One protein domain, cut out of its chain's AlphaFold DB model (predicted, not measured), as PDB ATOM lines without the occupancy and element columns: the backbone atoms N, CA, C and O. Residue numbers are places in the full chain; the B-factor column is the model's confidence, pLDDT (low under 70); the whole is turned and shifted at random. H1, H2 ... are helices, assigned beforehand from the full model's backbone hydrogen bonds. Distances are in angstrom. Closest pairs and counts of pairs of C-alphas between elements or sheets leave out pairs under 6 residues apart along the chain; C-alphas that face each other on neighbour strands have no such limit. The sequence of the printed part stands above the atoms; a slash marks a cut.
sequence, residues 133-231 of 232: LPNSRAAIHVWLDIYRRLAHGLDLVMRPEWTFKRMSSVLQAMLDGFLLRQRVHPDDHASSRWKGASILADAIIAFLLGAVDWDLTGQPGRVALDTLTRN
ATOM      1  N   LEU A 133     206.673 137.521 160.081       82.25
ATOM      2  CA  LEU A 133     206.030 136.704 159.053       82.25
ATOM      3  C   LEU A 133     206.918 136.416 157.830       82.25
ATOM      4  O   LEU A 133     206.953 135.254 157.416       82.25
ATOM      5  N   PRO A 134     207.641 137.386 157.232       82.25
ATOM      6  CA  PRO A 134     208.504 137.115 156.079       82.25
ATOM      7  C   PRO A 134     209.596 136.093 156.407       82.25
ATOM      8  O   PRO A 134     209.840 135.164 155.640       82.25
ATOM      9  N   ASN A 135     210.182 136.232 157.591       77.06
ATOM     10  CA  ASN A 135     211.264 135.403 158.101       77.06
ATOM     11  C   ASN A 135     210.796 133.981 158.430       77.06
ATOM     12  O   ASN A 135     211.396 133.005 157.988       77.06
ATOM     13  N   SER A 136     209.657 133.855 159.114       76.88
ATOM     14  CA  SER A 136     209.017 132.562 159.371       76.88
ATOM     15  C   SER A 136     208.657 131.849 158.067       76.88
ATOM     16  O   SER A 136     208.915 130.656 157.916       76.88
ATOM     17  N   ARG A 137     208.127 132.580 157.078       80.69
ATOM     18  CA  ARG A 137     207.852 132.019 155.751       80.69
ATOM     19  C   ARG A 137     209.132 131.535 155.082       80.69
ATOM     20  O   ARG A 137     209.112 130.435 154.546       80.69
ATOM     21  N   ALA A 138     210.213 132.311 155.096       79.25
ATOM     22  CA  ALA A 138     211.487 131.898 154.508       79.25
ATOM     23  C   ALA A 138     212.009 130.595 155.140       79.25
ATOM     24  O   ALA A 138     212.285 129.642 154.413       79.25
ATOM     25  N   ALA A 139     212.011 130.505 156.474       76.25
ATOM     26  CA  ALA A 139     212.405 129.294 157.195       76.25
ATOM     27  C   ALA A 139     211.530 128.080 156.823       76.25
ATOM     28  O   ALA A 139     212.040 126.995 156.549       76.25
ATOM     29  N   ILE A 140     210.205 128.261 156.724       77.06
ATOM     30  CA  ILE A 140     209.285 127.196 156.284       77.06
ATOM     31  C   ILE A 140     209.629 126.702 154.870       77.06
ATOM     32  O   ILE A 140     209.545 125.500 154.617       77.06
ATOM     33  N   HIS A 141     210.013 127.590 153.945       80.56
ATOM     34  CA  HIS A 141     210.379 127.181 152.583       80.56
ATOM     35  C   HIS A 141     211.645 126.320 152.560       80.56
ATOM     36  O   HIS A 141     211.660 125.317 151.853       80.56
ATOM     37  N   VAL A 142     212.655 126.648 153.375       79.50
ATOM     38  CA  VAL A 142     213.881 125.838 153.503       79.50
ATOM     39  C   VAL A 142     213.539 124.408 153.923       79.50
ATOM     40  O   VAL A 142     213.933 123.449 153.259       79.50
ATOM     41  N   TRP A 143     212.733 124.252 154.975       75.31
ATOM     42  CA  TRP A 143     212.293 122.935 155.442       75.31
ATOM     43  C   TRP A 143     211.445 122.192 154.411       75.31
ATOM     44  O   TRP A 143     211.617 120.992 154.203       75.31
ATOM     45  N   LEU A 144     210.548 122.900 153.730       81.00
ATOM     46  CA  LEU A 144     209.701 122.317 152.698       81.00
ATOM     47  C   LEU A 144     210.522 121.793 151.512       81.00
ATOM     48  O   LEU A 144     210.218 120.721 150.986       81.00
ATOM     49  N   ASP A 145     211.581 122.500 151.121       81.12
ATOM     50  CA  ASP A 145     212.492 122.048 150.073       81.12
ATOM     51  C   ASP A 145     213.320 120.835 150.512       81.12
ATOM     52  O   ASP A 145     213.515 119.915 149.715       81.12
ATOM     53  N   ILE A 146     213.738 120.769 151.780       77.50
ATOM     54  CA  ILE A 146     214.377 119.572 152.351       77.50
ATOM     55  C   ILE A 146     213.420 118.376 152.277       77.50
ATOM     56  O   ILE A 146     213.788 117.327 151.744       77.50
ATOM     57  N   TYR A 147     212.172 118.533 152.730       79.06
ATOM     58  CA  TYR A 147     211.177 117.457 152.684       79.06
ATOM     59  C   TYR A 147     210.877 116.995 151.257       79.06
ATOM     60  O   TYR A 147     210.777 115.793 151.017       79.06
ATOM     61  N   ARG A 148     210.788 117.922 150.294       82.19
ATOM     62  CA  ARG A 148     210.621 117.578 148.875       82.19
ATOM     63  C   ARG A 148     211.797 116.774 148.337       82.19
ATOM     64  O   ARG A 148     211.574 115.772 147.668       82.19
ATOM     65  N   ARG A 149     213.038 117.187 148.618       81.50
ATOM     66  CA  ARG A 149     214.236 116.463 148.155       81.50
ATOM     67  C   ARG A 149     214.291 115.052 148.725       81.50
ATOM     68  O   ARG A 149     214.576 114.121 147.982       81.50
ATOM     69  N   LEU A 150     213.983 114.892 150.012       78.00
ATOM     70  CA  LEU A 150     213.934 113.578 150.656       78.00
ATOM     71  C   LEU A 150     212.836 112.698 150.056       78.00
ATOM     72  O   LEU A 150     213.094 111.544 149.731       78.00
ATOM     73  N   ALA A 151     211.637 113.244 149.859       80.56
ATOM     74  CA  ALA A 151     210.534 112.497 149.271       80.56
ATOM     75  C   ALA A 151     210.811 112.084 147.821       80.56
ATOM     76  O   ALA A 151     210.557 110.940 147.466       80.56
ATOM     77  N   HIS A 152     211.390 112.974 147.008       82.62
ATOM     78  CA  HIS A 152     211.811 112.639 145.647       82.62
ATOM     79  C   HIS A 152     212.935 111.601 145.619       82.62
ATOM     80  O   HIS A 152     212.886 110.682 144.812       82.62
ATOM     81  N   GLY A 153     213.929 111.712 146.505       81.31
ATOM     82  CA  GLY A 153     215.019 110.736 146.589       81.31
ATOM     83  C   GLY A 153     214.566 109.337 147.023       81.31
ATOM     84  O   GLY A 153     215.253 108.362 146.739       81.31
ATOM     85  N   LEU A 154     213.417 109.244 147.695       82.31
ATOM     86  CA  LEU A 154     212.795 107.997 148.144       82.31
ATOM     87  C   LEU A 154     211.626 107.544 147.249       82.31
ATOM     88  O   LEU A 154     210.967 106.569 147.594       82.31
ATOM     89  N   ASP A 155     211.366 108.252 146.143       86.06
ATOM     90  CA  ASP A 155     210.245 108.015 145.219       86.06
ATOM     91  C   ASP A 155     208.875 107.900 145.923       86.06
ATOM     92  O   ASP A 155     208.036 107.059 145.608       86.06
ATOM     93  N   LEU A 156     208.653 108.740 146.942       87.88
ATOM     94  CA  LEU A 156     207.415 108.707 147.720       87.88
ATOM     95  C   LEU A 156     206.258 109.308 146.920       87.88
ATOM     96  O   LEU A 156     206.265 110.495 146.580       87.88
ATOM     97  N   VAL A 157     205.212 108.509 146.724       91.62
ATOM     98  CA  VAL A 157     203.932 108.961 146.175       91.62
ATOM     99  C   VAL A 157     202.994 109.308 147.327       91.62
ATOM    100  O   VAL A 157     202.731 108.486 148.197       91.62
ATOM    101  N   MET A 158     202.492 110.542 147.368       93.19
ATOM    102  CA  MET A 158     201.527 110.967 148.390       93.19
ATOM    103  C   MET A 158     200.114 110.516 148.013       93.19
ATOM    104  O   MET A 158     199.749 110.545 146.836       93.19
ATOM    105  N   ARG A 159     199.279 110.187 149.005       95.25
ATOM    106  CA  ARG A 159     197.840 109.982 148.764       95.25
ATOM    107  C   ARG A 159     197.169 111.283 148.283       95.25
ATOM    108  O   ARG A 159     197.657 112.367 148.615       95.25
ATOM    109  N   PRO A 160     196.036 111.217 147.552       94.94
ATOM    110  CA  PRO A 160     195.466 112.365 146.831       94.94
ATOM    111  C   PRO A 160     195.164 113.609 147.680       94.94
ATOM    112  O   PRO A 160     195.227 114.738 147.197       94.94
ATOM    113  N   GLU A 161     194.815 113.433 148.952       94.81
ATOM    114  CA  GLU A 161     194.511 114.529 149.870       94.81
ATOM    115  C   GLU A 161     195.756 115.206 150.464       94.81
ATOM    116  O   GLU A 161     195.642 116.256 151.116       94.81
ATOM    117  N   TRP A 162     196.939 114.633 150.248       94.56
ATOM    118  CA  TRP A 162     198.194 115.115 150.799       94.56
ATOM    119  C   TRP A 162     199.016 115.868 149.764       94.56
ATOM    120  O   TRP A 162     199.264 115.431 148.648       94.56
ATOM    121  N   THR A 163     199.498 117.030 150.187       90.44
ATOM    122  CA  THR A 163     200.532 117.786 149.483       90.44
ATOM    123  C   THR A 163     201.732 117.925 150.404       90.44
ATOM    124  O   THR A 163     201.572 117.915 151.627       90.44
ATOM    125  N   PHE A 164     202.926 118.151 149.848       85.44
ATOM    126  CA  PHE A 164     204.118 118.424 150.662       85.44
ATOM    127  C   PHE A 164     203.924 119.595 151.625       85.44
ATOM    128  O   PHE A 164     204.405 119.546 152.749       85.44
ATOM    129  N   LYS A 165     203.143 120.607 151.225       87.12
ATOM    130  CA  LYS A 165     202.780 121.733 152.090       87.12
ATOM    131  C   LYS A 165     201.911 121.300 153.277       87.12
ATOM    132  O   LYS A 165     202.150 121.737 154.396       87.12
ATOM    133  N   ARG A 166     200.899 120.451 153.056       91.38
ATOM    134  CA  ARG A 166     200.071 119.915 154.154       91.38
ATOM    135  C   ARG A 166     200.901 119.035 155.082       91.38
ATOM    136  O   ARG A 166     200.806 119.183 156.294       91.38
ATOM    137  N   MET A 167     201.740 118.177 154.506       89.88
ATOM    138  CA  MET A 167     202.653 117.315 155.250       89.88
ATOM    139  C   MET A 167     203.598 118.135 156.134       89.88
ATOM    140  O   MET A 167     203.641 117.909 157.338       89.88
ATOM    141  N   SER A 168     204.279 119.143 155.578       85.00
ATOM    142  CA  SER A 168     205.188 120.004 156.342       85.00
ATOM    143  C   SER A 168     204.473 120.746 157.470       85.00
ATOM    144  O   SER A 168     205.013 120.850 158.564       85.00
ATOM    145  N   SER A 169     203.246 121.231 157.238       87.62
ATOM    146  CA  SER A 169     202.455 121.894 158.282       87.62
ATOM    147  C   SER A 169     202.074 120.951 159.424       87.62
ATOM    148  O   SER A 169     202.116 121.365 160.578       87.62
ATOM    149  N   VAL A 170     201.728 119.695 159.126       92.62
ATOM    150  CA  VAL A 170     201.427 118.694 160.161       92.62
ATOM    151  C   VAL A 170     202.684 118.324 160.943       92.62
ATOM    152  O   VAL A 170     202.643 118.323 162.168       92.62
ATOM    153  N   LEU A 171     203.805 118.074 160.258       89.38
ATOM    154  CA  LEU A 171     205.082 117.770 160.910       89.38
ATOM    155  C   LEU A 171     205.537 118.916 161.826       89.38
ATOM    156  O   LEU A 171     205.940 118.662 162.958       89.38
ATOM    157  N   GLN A 172     205.402 120.170 161.379       86.94
ATOM    158  CA  GLN A 172     205.689 121.340 162.210       86.94
ATOM    159  C   GLN A 172     204.764 121.402 163.432       86.94
ATOM    160  O   GLN A 172     205.244 121.573 164.545       86.94
ATOM    161  N   ALA A 173     203.454 121.210 163.253       89.88
ATOM    162  CA  ALA A 173     202.502 121.241 164.364       89.88
ATOM    163  C   ALA A 173     202.761 120.126 165.393       89.88
ATOM    164  O   ALA A 173     202.628 120.352 166.596       89.88
ATOM    165  N   MET A 174     203.152 118.931 164.933       92.88
ATOM    166  CA  MET A 174     203.605 117.852 165.813       92.88
ATOM    167  C   MET A 174     204.832 118.302 166.606       92.88
ATOM    168  O   MET A 174     204.811 118.245 167.833       92.88
ATOM    169  N   LEU A 175     205.869 118.793 165.923       88.25
ATOM    170  CA  LEU A 175     207.102 119.256 166.551       88.25
ATOM    171  C   LEU A 175     206.844 120.350 167.596       88.25
ATOM    172  O   LEU A 175     207.323 120.223 168.719       88.25
ATOM    173  N   ASP A 176     206.040 121.362 167.267       86.69
ATOM    174  CA  ASP A 176     205.667 122.449 168.179       86.69
ATOM    175  C   ASP A 176     204.953 121.912 169.430       86.69
ATOM    176  O   ASP A 176     205.258 122.315 170.556       86.69
ATOM    177  N   GLY A 177     204.023 120.966 169.249       88.81
ATOM    178  CA  GLY A 177     203.291 120.331 170.342       88.81
ATOM    179  C   GLY A 177     204.186 119.491 171.257       88.81
ATOM    180  O   GLY A 177     204.085 119.595 172.481       88.81
ATOM    181  N   PHE A 178     205.090 118.691 170.683       89.81
ATOM    182  CA  PHE A 178     206.057 117.902 171.454       89.81
ATOM    183  C   PHE A 178     207.075 118.790 172.167       89.81
ATOM    184  O   PHE A 178     207.336 118.579 173.349       89.81
ATOM    185  N   LEU A 179     207.580 119.828 171.500       86.00
ATOM    186  CA  LEU A 179     208.496 120.794 172.095       86.00
ATOM    187  C   LEU A 179     207.846 121.488 173.301       86.00
ATOM    188  O   LEU A 179     208.432 121.515 174.386       86.00
ATOM    189  N   LEU A 180     206.613 121.985 173.148       85.19
ATOM    190  CA  LEU A 180     205.844 122.571 174.247       85.19
ATOM    191  C   LEU A 180     205.673 121.575 175.399       85.19
ATOM    192  O   LEU A 180     205.924 121.920 176.554       85.19
ATOM    193  N   ARG A 181     205.284 120.331 175.103       85.69
ATOM    194  CA  ARG A 181     205.076 119.309 176.135       85.69
ATOM    195  C   ARG A 181     206.365 118.966 176.876       85.69
ATOM    196  O   ARG A 181     206.321 118.857 178.095       85.69
ATOM    197  N   GLN A 182     207.500 118.884 176.187       83.81
ATOM    198  CA  GLN A 182     208.806 118.662 176.809       83.81
ATOM    199  C   GLN A 182     209.191 119.783 177.785       83.81
ATOM    200  O   GLN A 182     209.850 119.525 178.788       83.81
ATOM    201  N   ARG A 183     208.754 121.024 177.532       80.94
ATOM    202  CA  ARG A 183     208.962 122.149 178.462       80.94
ATOM    203  C   ARG A 183     208.134 122.007 179.736       80.94
ATOM    204  O   ARG A 183     208.624 122.345 180.808       80.94
ATOM    205  N   VAL A 184     206.878 121.582 179.598       82.12
ATOM    206  CA  VAL A 184     205.902 121.518 180.700       82.12
ATOM    207  C   VAL A 184     206.083 120.246 181.534       82.12
ATOM    208  O   VAL A 184     205.950 120.287 182.753       82.12
ATOM    209  N   HIS A 185     206.425 119.134 180.885       82.62
ATOM    210  CA  HIS A 185     206.589 117.810 181.482       82.62
ATOM    211  C   HIS A 185     207.882 117.149 180.968       82.62
ATOM    212  O   HIS A 185     207.826 116.243 180.133       82.62
ATOM    213  N   PRO A 186     209.065 117.602 181.423       77.19
ATOM    214  CA  PRO A 186     210.341 117.093 180.915       77.19
ATOM    215  C   PRO A 186     210.544 115.594 181.191       77.19
ATOM    216  O   PRO A 186     211.116 114.891 180.357       77.19
ATOM    217  N   ASP A 187     210.017 115.086 182.309       78.25
ATOM    218  CA  ASP A 187     210.201 113.693 182.738       78.25
ATOM    219  C   ASP A 187     209.356 112.687 181.924       78.25
ATOM    220  O   ASP A 187     209.754 111.532 181.745       78.25
ATOM    221  N   ASP A 188     208.228 113.125 181.352       78.12
ATOM    222  CA  ASP A 188     207.319 112.283 180.551       78.12
ATOM    223  C   ASP A 188     207.964 111.805 179.238       78.12
ATOM    224  O   ASP A 188     207.611 110.759 178.683       78.12
ATOM    225  N   HIS A 189     208.912 112.584 178.714       72.00
ATOM    226  CA  HIS A 189     209.545 112.302 177.429       72.00
ATOM    227  C   HIS A 189     210.490 111.100 177.489       72.00
ATOM    228  O   HIS A 189     210.562 110.323 176.533       72.00
ATOM    229  N   ALA A 190     211.214 110.937 178.600       72.12
ATOM    230  CA  ALA A 190     212.138 109.821 178.781       72.12
ATOM    231  C   ALA A 190     211.393 108.507 179.058       72.12
ATOM    232  O   ALA A 190     211.785 107.459 178.544       72.12
ATOM    233  N   SER A 191     210.301 108.569 179.825       72.81
ATOM    234  CA  SER A 191     209.523 107.399 180.250       72.81
ATOM    235  C   SER A 191     208.683 106.768 179.136       72.81
ATOM    236  O   SER A 191     208.315 105.600 179.239       72.81
ATOM    237  N   SER A 192     208.428 107.498 178.049       79.62
ATOM    238  CA  SER A 192     207.539 107.057 176.969       79.62
ATOM    239  C   SER A 192     208.260 106.543 175.712       79.62
ATOM    240  O   SER A 192     207.643 106.419 174.654       79.62
ATOM    241  N   ARG A 193     209.570 106.274 175.781       84.06
ATOM    242  CA  ARG A 193     210.338 105.757 174.634       84.06
ATOM    243  C   ARG A 193     210.080 104.266 174.430       84.06
ATOM    244  O   ARG A 193     210.218 103.476 175.363       84.06
ATOM    245  N   TRP A 194     209.818 103.851 173.193       81.69
ATOM    246  CA  TRP A 194     209.672 102.440 172.831       81.69
ATOM    247  C   TRP A 194     210.841 101.982 171.960       81.69
ATOM    248  O   TRP A 194     211.111 102.556 170.910       81.69
ATOM    249  N   LYS A 195     211.574 100.950 172.405       82.81
ATOM    250  CA  LYS A 195     212.758 100.403 171.699       82.81
ATOM    251  C   LYS A 195     213.758 101.476 171.230       82.81
ATOM    252  O   LYS A 195     214.428 101.316 170.212       82.81
ATOM    253  N   GLY A 196     213.870 102.562 171.992       78.25
ATOM    254  CA  GLY A 196     214.780 103.660 171.701       78.25
ATOM    255  C   GLY A 196     214.251 104.732 170.746       78.25
ATOM    256  O   GLY A 196     215.013 105.658 170.505       78.25
ATOM    257  N   ALA A 197     213.009 104.674 170.256       84.06
ATOM    258  CA  ALA A 197     212.352 105.773 169.536       84.06
ATOM    259  C   ALA A 197     211.490 106.621 170.489       84.06
ATOM    260  O   ALA A 197     210.929 106.095 171.456       84.06
ATOM    261  N   SER A 198     211.405 107.934 170.254       89.12
ATOM    262  CA  SER A 198     210.447 108.792 170.965       89.12
ATOM    263  C   SER A 198     209.028 108.668 170.403       89.12
ATOM    264  O   SER A 198     208.831 108.262 169.259       89.12
ATOM    265  N   ILE A 199     208.035 109.127 171.177       91.94
ATOM    266  CA  ILE A 199     206.655 109.252 170.685       91.94
ATOM    267  C   ILE A 199     206.597 110.156 169.442       91.94
ATOM    268  O   ILE A 199     205.824 109.872 168.535       91.94
ATOM    269  N   LEU A 200     207.410 111.222 169.361       91.81
ATOM    270  CA  LEU A 200     207.451 112.077 168.170       91.81
ATOM    271  C   LEU A 200     207.876 111.269 166.938       91.81
ATOM    272  O   LEU A 200     207.217 111.343 165.905       91.81
ATOM    273  N   ALA A 201     208.945 110.481 167.056       91.69
ATOM    274  CA  ALA A 201     209.412 109.617 165.980       91.69
ATOM    275  C   ALA A 201     208.329 108.620 165.534       91.69
ATOM    276  O   ALA A 201     208.043 108.518 164.341       91.69
ATOM    277  N   ASP A 202     207.692 107.931 166.482       93.62
ATOM    278  CA  ASP A 202     206.630 106.965 166.183       93.62
ATOM    279  C   ASP A 202     205.388 107.642 165.583       93.62
ATOM    280  O   ASP A 202     204.783 107.111 164.650       93.62
ATOM    281  N   ALA A 203     205.041 108.846 166.044       95.00
ATOM    282  CA  ALA A 203     203.946 109.640 165.496       95.00
ATOM    283  C   ALA A 203     204.227 110.083 164.055       95.00
ATOM    284  O   ALA A 203     203.335 109.993 163.212       95.00
ATOM    285  N   ILE A 204     205.459 110.508 163.747       94.00
ATOM    286  CA  ILE A 204     205.871 110.848 162.380       94.00
ATOM    287  C   ILE A 204     205.797 109.610 161.484       94.00
ATOM    288  O   ILE A 204     205.275 109.696 160.374       94.00
ATOM    289  N   ILE A 205     206.271 108.452 161.949       92.94
ATOM    290  CA  ILE A 205     206.199 107.204 161.176       92.94
ATOM    291  C   ILE A 205     204.740 106.818 160.915       92.94
ATOM    292  O   ILE A 205     204.373 106.596 159.763       92.94
ATOM    293  N   ALA A 206     203.892 106.789 161.945       94.88
ATOM    294  CA  ALA A 206     202.470 106.480 161.802       94.88
ATOM    295  C   ALA A 206     201.767 107.457 160.846       94.88
ATOM    296  O   ALA A 206     200.966 107.053 160.003       94.88
ATOM    297  N   PHE A 207     202.113 108.740 160.932       95.44
ATOM    298  CA  PHE A 207     201.622 109.764 160.023       95.44
ATOM    299  C   PHE A 207     202.050 109.516 158.572       95.44
ATOM    300  O   PHE A 207     201.204 109.546 157.680       95.44
ATOM    301  N   LEU A 208     203.330 109.230 158.323       92.75
ATOM    302  CA  LEU A 208     203.840 108.941 156.980       92.75
ATOM    303  C   LEU A 208     203.237 107.656 156.400       92.75
ATOM    304  O   LEU A 208     202.932 107.618 155.210       92.75
ATOM    305  N   LEU A 209     202.990 106.635 157.225       92.44
ATOM    306  CA  LEU A 209     202.253 105.434 156.819       92.44
ATOM    307  C   LEU A 209     200.827 105.760 156.345       92.44
ATOM    308  O   LEU A 209     200.334 105.135 155.410       92.44
ATOM    309  N   GLY A 210     200.182 106.760 156.949       93.38
ATOM    310  CA  GLY A 210     198.858 107.229 156.538       93.38
ATOM    311  C   GLY A 210     198.861 108.203 155.355       93.38
ATOM    312  O   GLY A 210     197.896 108.229 154.595       93.38
ATOM    313  N   ALA A 211     199.907 109.018 155.193       94.56
ATOM    314  CA  ALA A 211     199.955 110.089 154.195       94.56
ATOM    315  C   ALA A 211     200.548 109.663 152.842       94.56
ATOM    316  O   ALA A 211     200.172 110.211 151.802       94.56
ATOM    317  N   VAL A 212     201.468 108.699 152.853       92.75
ATOM    318  CA  VAL A 212     202.110 108.143 151.656       92.75
ATOM    319  C   VAL A 212     201.285 106.963 151.132       92.75
ATOM    320  O   VAL A 212     200.739 106.163 151.893       92.75
ATOM    321  N   ASP A 213     201.169 106.876 149.814       93.38
ATOM    322  CA  ASP A 213     200.516 105.793 149.089       93.38
ATOM    323  C   ASP A 213     201.527 104.685 148.778       93.38
ATOM    324  O   ASP A 213     201.975 104.517 147.646       93.38
ATOM    325  N   TRP A 214     201.918 103.948 149.817       89.81
ATOM    326  CA  TRP A 214     202.933 102.889 149.732       89.81
ATOM    327  C   TRP A 214     202.581 101.772 148.741       89.81
ATOM    328  O   TRP A 214     203.479 101.170 148.161       89.81
ATOM    329  N   ASP A 215     201.287 101.538 148.527       91.00
ATOM    330  CA  ASP A 215     200.767 100.483 147.654       91.00
ATOM    331  C   ASP A 215     200.349 101.016 146.268       91.00
ATOM    332  O   ASP A 215     199.795 100.267 145.463       91.00
ATOM    333  N   LEU A 216     200.585 102.308 145.985       91.44
ATOM    334  CA  LEU A 216     200.240 102.988 144.725       91.44
ATOM    335  C   LEU A 216     198.765 102.817 144.317       91.44
ATOM    336  O   LEU A 216     198.417 102.709 143.139       91.44
ATOM    337  N   THR A 217     197.881 102.780 145.310       92.94
ATOM    338  CA  THR A 217     196.443 102.542 145.130       92.94
ATOM    339  C   THR A 217     195.708 103.736 144.525       92.94
ATOM    340  O   THR A 217     194.589 103.590 144.031       92.94
ATOM    341  N   GLY A 218     196.281 104.934 144.636       93.06
ATOM    342  CA  GLY A 218     195.625 106.203 144.343       93.06
ATOM    343  C   GLY A 218     194.449 106.511 145.276       93.06
ATOM    344  O   GLY A 218     193.688 107.441 145.009       93.06
ATOM    345  N   GLN A 219     194.255 105.739 146.352       94.19
ATOM    346  CA  GLN A 219     193.095 105.884 147.224       94.19
ATOM    347  C   GLN A 219     193.339 106.893 148.352       94.19
ATOM    348  O   GLN A 219     194.415 106.896 148.967       94.19
ATOM    349  N   PRO A 220     192.320 107.698 148.713       94.69
ATOM    350  CA  PRO A 220     192.373 108.510 149.917       94.69
ATOM    351  C   PRO A 220     192.536 107.651 151.174       94.69
ATOM    352  O   PRO A 220     191.949 106.573 151.282       94.69
ATOM    353  N   GLY A 221     193.260 108.154 152.170       91.62
ATOM    354  CA  GLY A 221     193.544 107.440 153.417       91.62
ATOM    355  C   GLY A 221     192.285 107.065 154.200       91.62
ATOM    356  O   GLY A 221     192.240 106.013 154.827       91.62
ATOM    357  N   ARG A 222     191.217 107.871 154.101       92.62
ATOM    358  CA  ARG A 222     189.908 107.541 154.697       92.62
ATOM    359  C   ARG A 222     189.287 106.289 154.075       92.62
ATOM    360  O   ARG A 222     188.774 105.449 154.797       92.62
ATOM    361  N   VAL A 223     189.381 106.149 152.751       93.88
ATOM    362  CA  VAL A 223     188.871 104.967 152.039       93.88
ATOM    363  C   VAL A 223     189.705 103.741 152.400       93.88
ATOM    364  O   VAL A 223     189.141 102.704 152.726       93.88
ATOM    365  N   ALA A 224     191.035 103.883 152.431       89.50
ATOM    366  CA  ALA A 224     191.927 102.804 152.847       89.50
ATOM    367  C   ALA A 224     191.619 102.316 154.278       89.50
ATOM    368  O   ALA A 224     191.557 101.111 154.519       89.50
ATOM    369  N   LEU A 225     191.362 103.236 155.217       90.44
ATOM    370  CA  LEU A 225     190.963 102.895 156.585       90.44
ATOM    371  C   LEU A 225     189.612 102.161 156.636       90.44
ATOM    372  O   LEU A 225     189.489 101.150 157.329       90.44
ATOM    373  N   ASP A 226     188.609 102.632 155.894       93.38
ATOM    374  CA  ASP A 226     187.300 101.972 155.822       93.38
ATOM    375  C   ASP A 226     187.420 100.551 155.252       93.38
ATOM    376  O   ASP A 226     186.776  99.623 155.737       93.38
ATOM    377  N   THR A 227     188.269 100.345 154.243       90.38
ATOM    378  CA  THR A 227     188.520  99.016 153.669       90.38
ATOM    379  C   THR A 227     189.195  98.079 154.668       90.38
ATOM    380  O   THR A 227     188.813  96.913 154.754       90.38
ATOM    381  N   LEU A 228     190.161  98.574 155.445       87.94
ATOM    382  CA  LEU A 228     190.838  97.780 156.473       87.94
ATOM    383  C   LEU A 228     189.897  97.392 157.618       87.94
ATOM    384  O   LEU A 228     189.974  96.276 158.121       87.94
ATOM    385  N   THR A 229     188.997  98.293 158.017       90.75
ATOM    386  CA  THR A 229     188.106  98.078 159.167       90.75
ATOM    387  C   THR A 229     186.842  97.291 158.837       90.75
ATOM    388  O   THR A 229     186.294  96.654 159.725       90.75
ATOM    389  N   ARG A 230     186.393  97.250 157.575       80.50
ATOM    390  CA  ARG A 230     185.266  96.393 157.145       80.50
ATOM    391  C   ARG A 230     185.560  94.892 157.205       80.50
ATOM    392  O   ARG A 230     184.627  94.102 157.103       80.50
ATOM    393  N   ASN A 231     186.830  94.516 157.334       60.50
ATOM    394  CA  ASN A 231     187.272  93.128 157.468       60.50
ATOM    395  C   ASN A 231     187.511  92.713 158.937       60.50
ATOM    396  O   ASN A 231     188.030  91.620 159.167       60.50
TER     397      ASN A 231
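AT A GLANCE: This is residues 133 to 231 of the 232 residues of an uncharacterized protein of Actinophytocola xanthii (UniProt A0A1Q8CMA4). Two helices, H2 and H4, run side by side in opposite directions as a loose core, and the middle of H1 packs steeply on the first residues of H2. Short H3 lies by the other end of H2, H5 turns off beyond the last end of H4, and residues 133 to 139 of H1 and 226 to 231 stick out as two arms. The printed part has 99 residues with five named helices, H1 to H5 in order, and no named strand: all helix. It is loose, with a radius of gyration of the C-alphas of 15.9 A and spans of 40 by 39 by 23 A.

HOW THE PARTS SIT: H1, residues 133 to 153, touches H2, residues 164 to 184, with its residues 143 to 148 alone. The closest C-alphas, of Leu 144 and Ser 168, are 6.2 A apart, and the tilt is steep, 66 degrees, opposite ways. H2 touches H4, residues 199 to 211, at a shallow tilt of 19 degrees, opposite ways; the closest C-alphas, of Phe 178 and Leu 200, are 6.8 A apart. H3, residues 186 to 191, is close to H2 but not clearly touching, Gln 182 to His 189 being the closest C-alphas at 6.4 A. H5, residues 221 to 229, is close to H4 but not clearly touching, about perpendicular at 85 degrees, with the C-alphas of Gly 210 and Gly 221 closest at 6.2 A. H1 and H4 are apart. Every O i to N i+4 pair is within hydrogen-bond range in H1, H2, H4 and H5; H3 has 0 of 2, and 0 of 3 O i to N i+3 pairs.

IN THESE COORDINATES: H1 begins at C-alpha 133 (206.030, 136.704, 159.053); H1 and H2 are each 30.2 A long, H3 9.8 A, H4 17.8 A and H5 12.3 A, ending at C-alpha 229 (188.106, 98.078, 159.167).

THE WHOLE: The C-alphas farthest apart, of Pro 134 and Asn 231, are 48.9 A apart. The printed part has no cut and no long link, and residue 231 is under pLDDT 70.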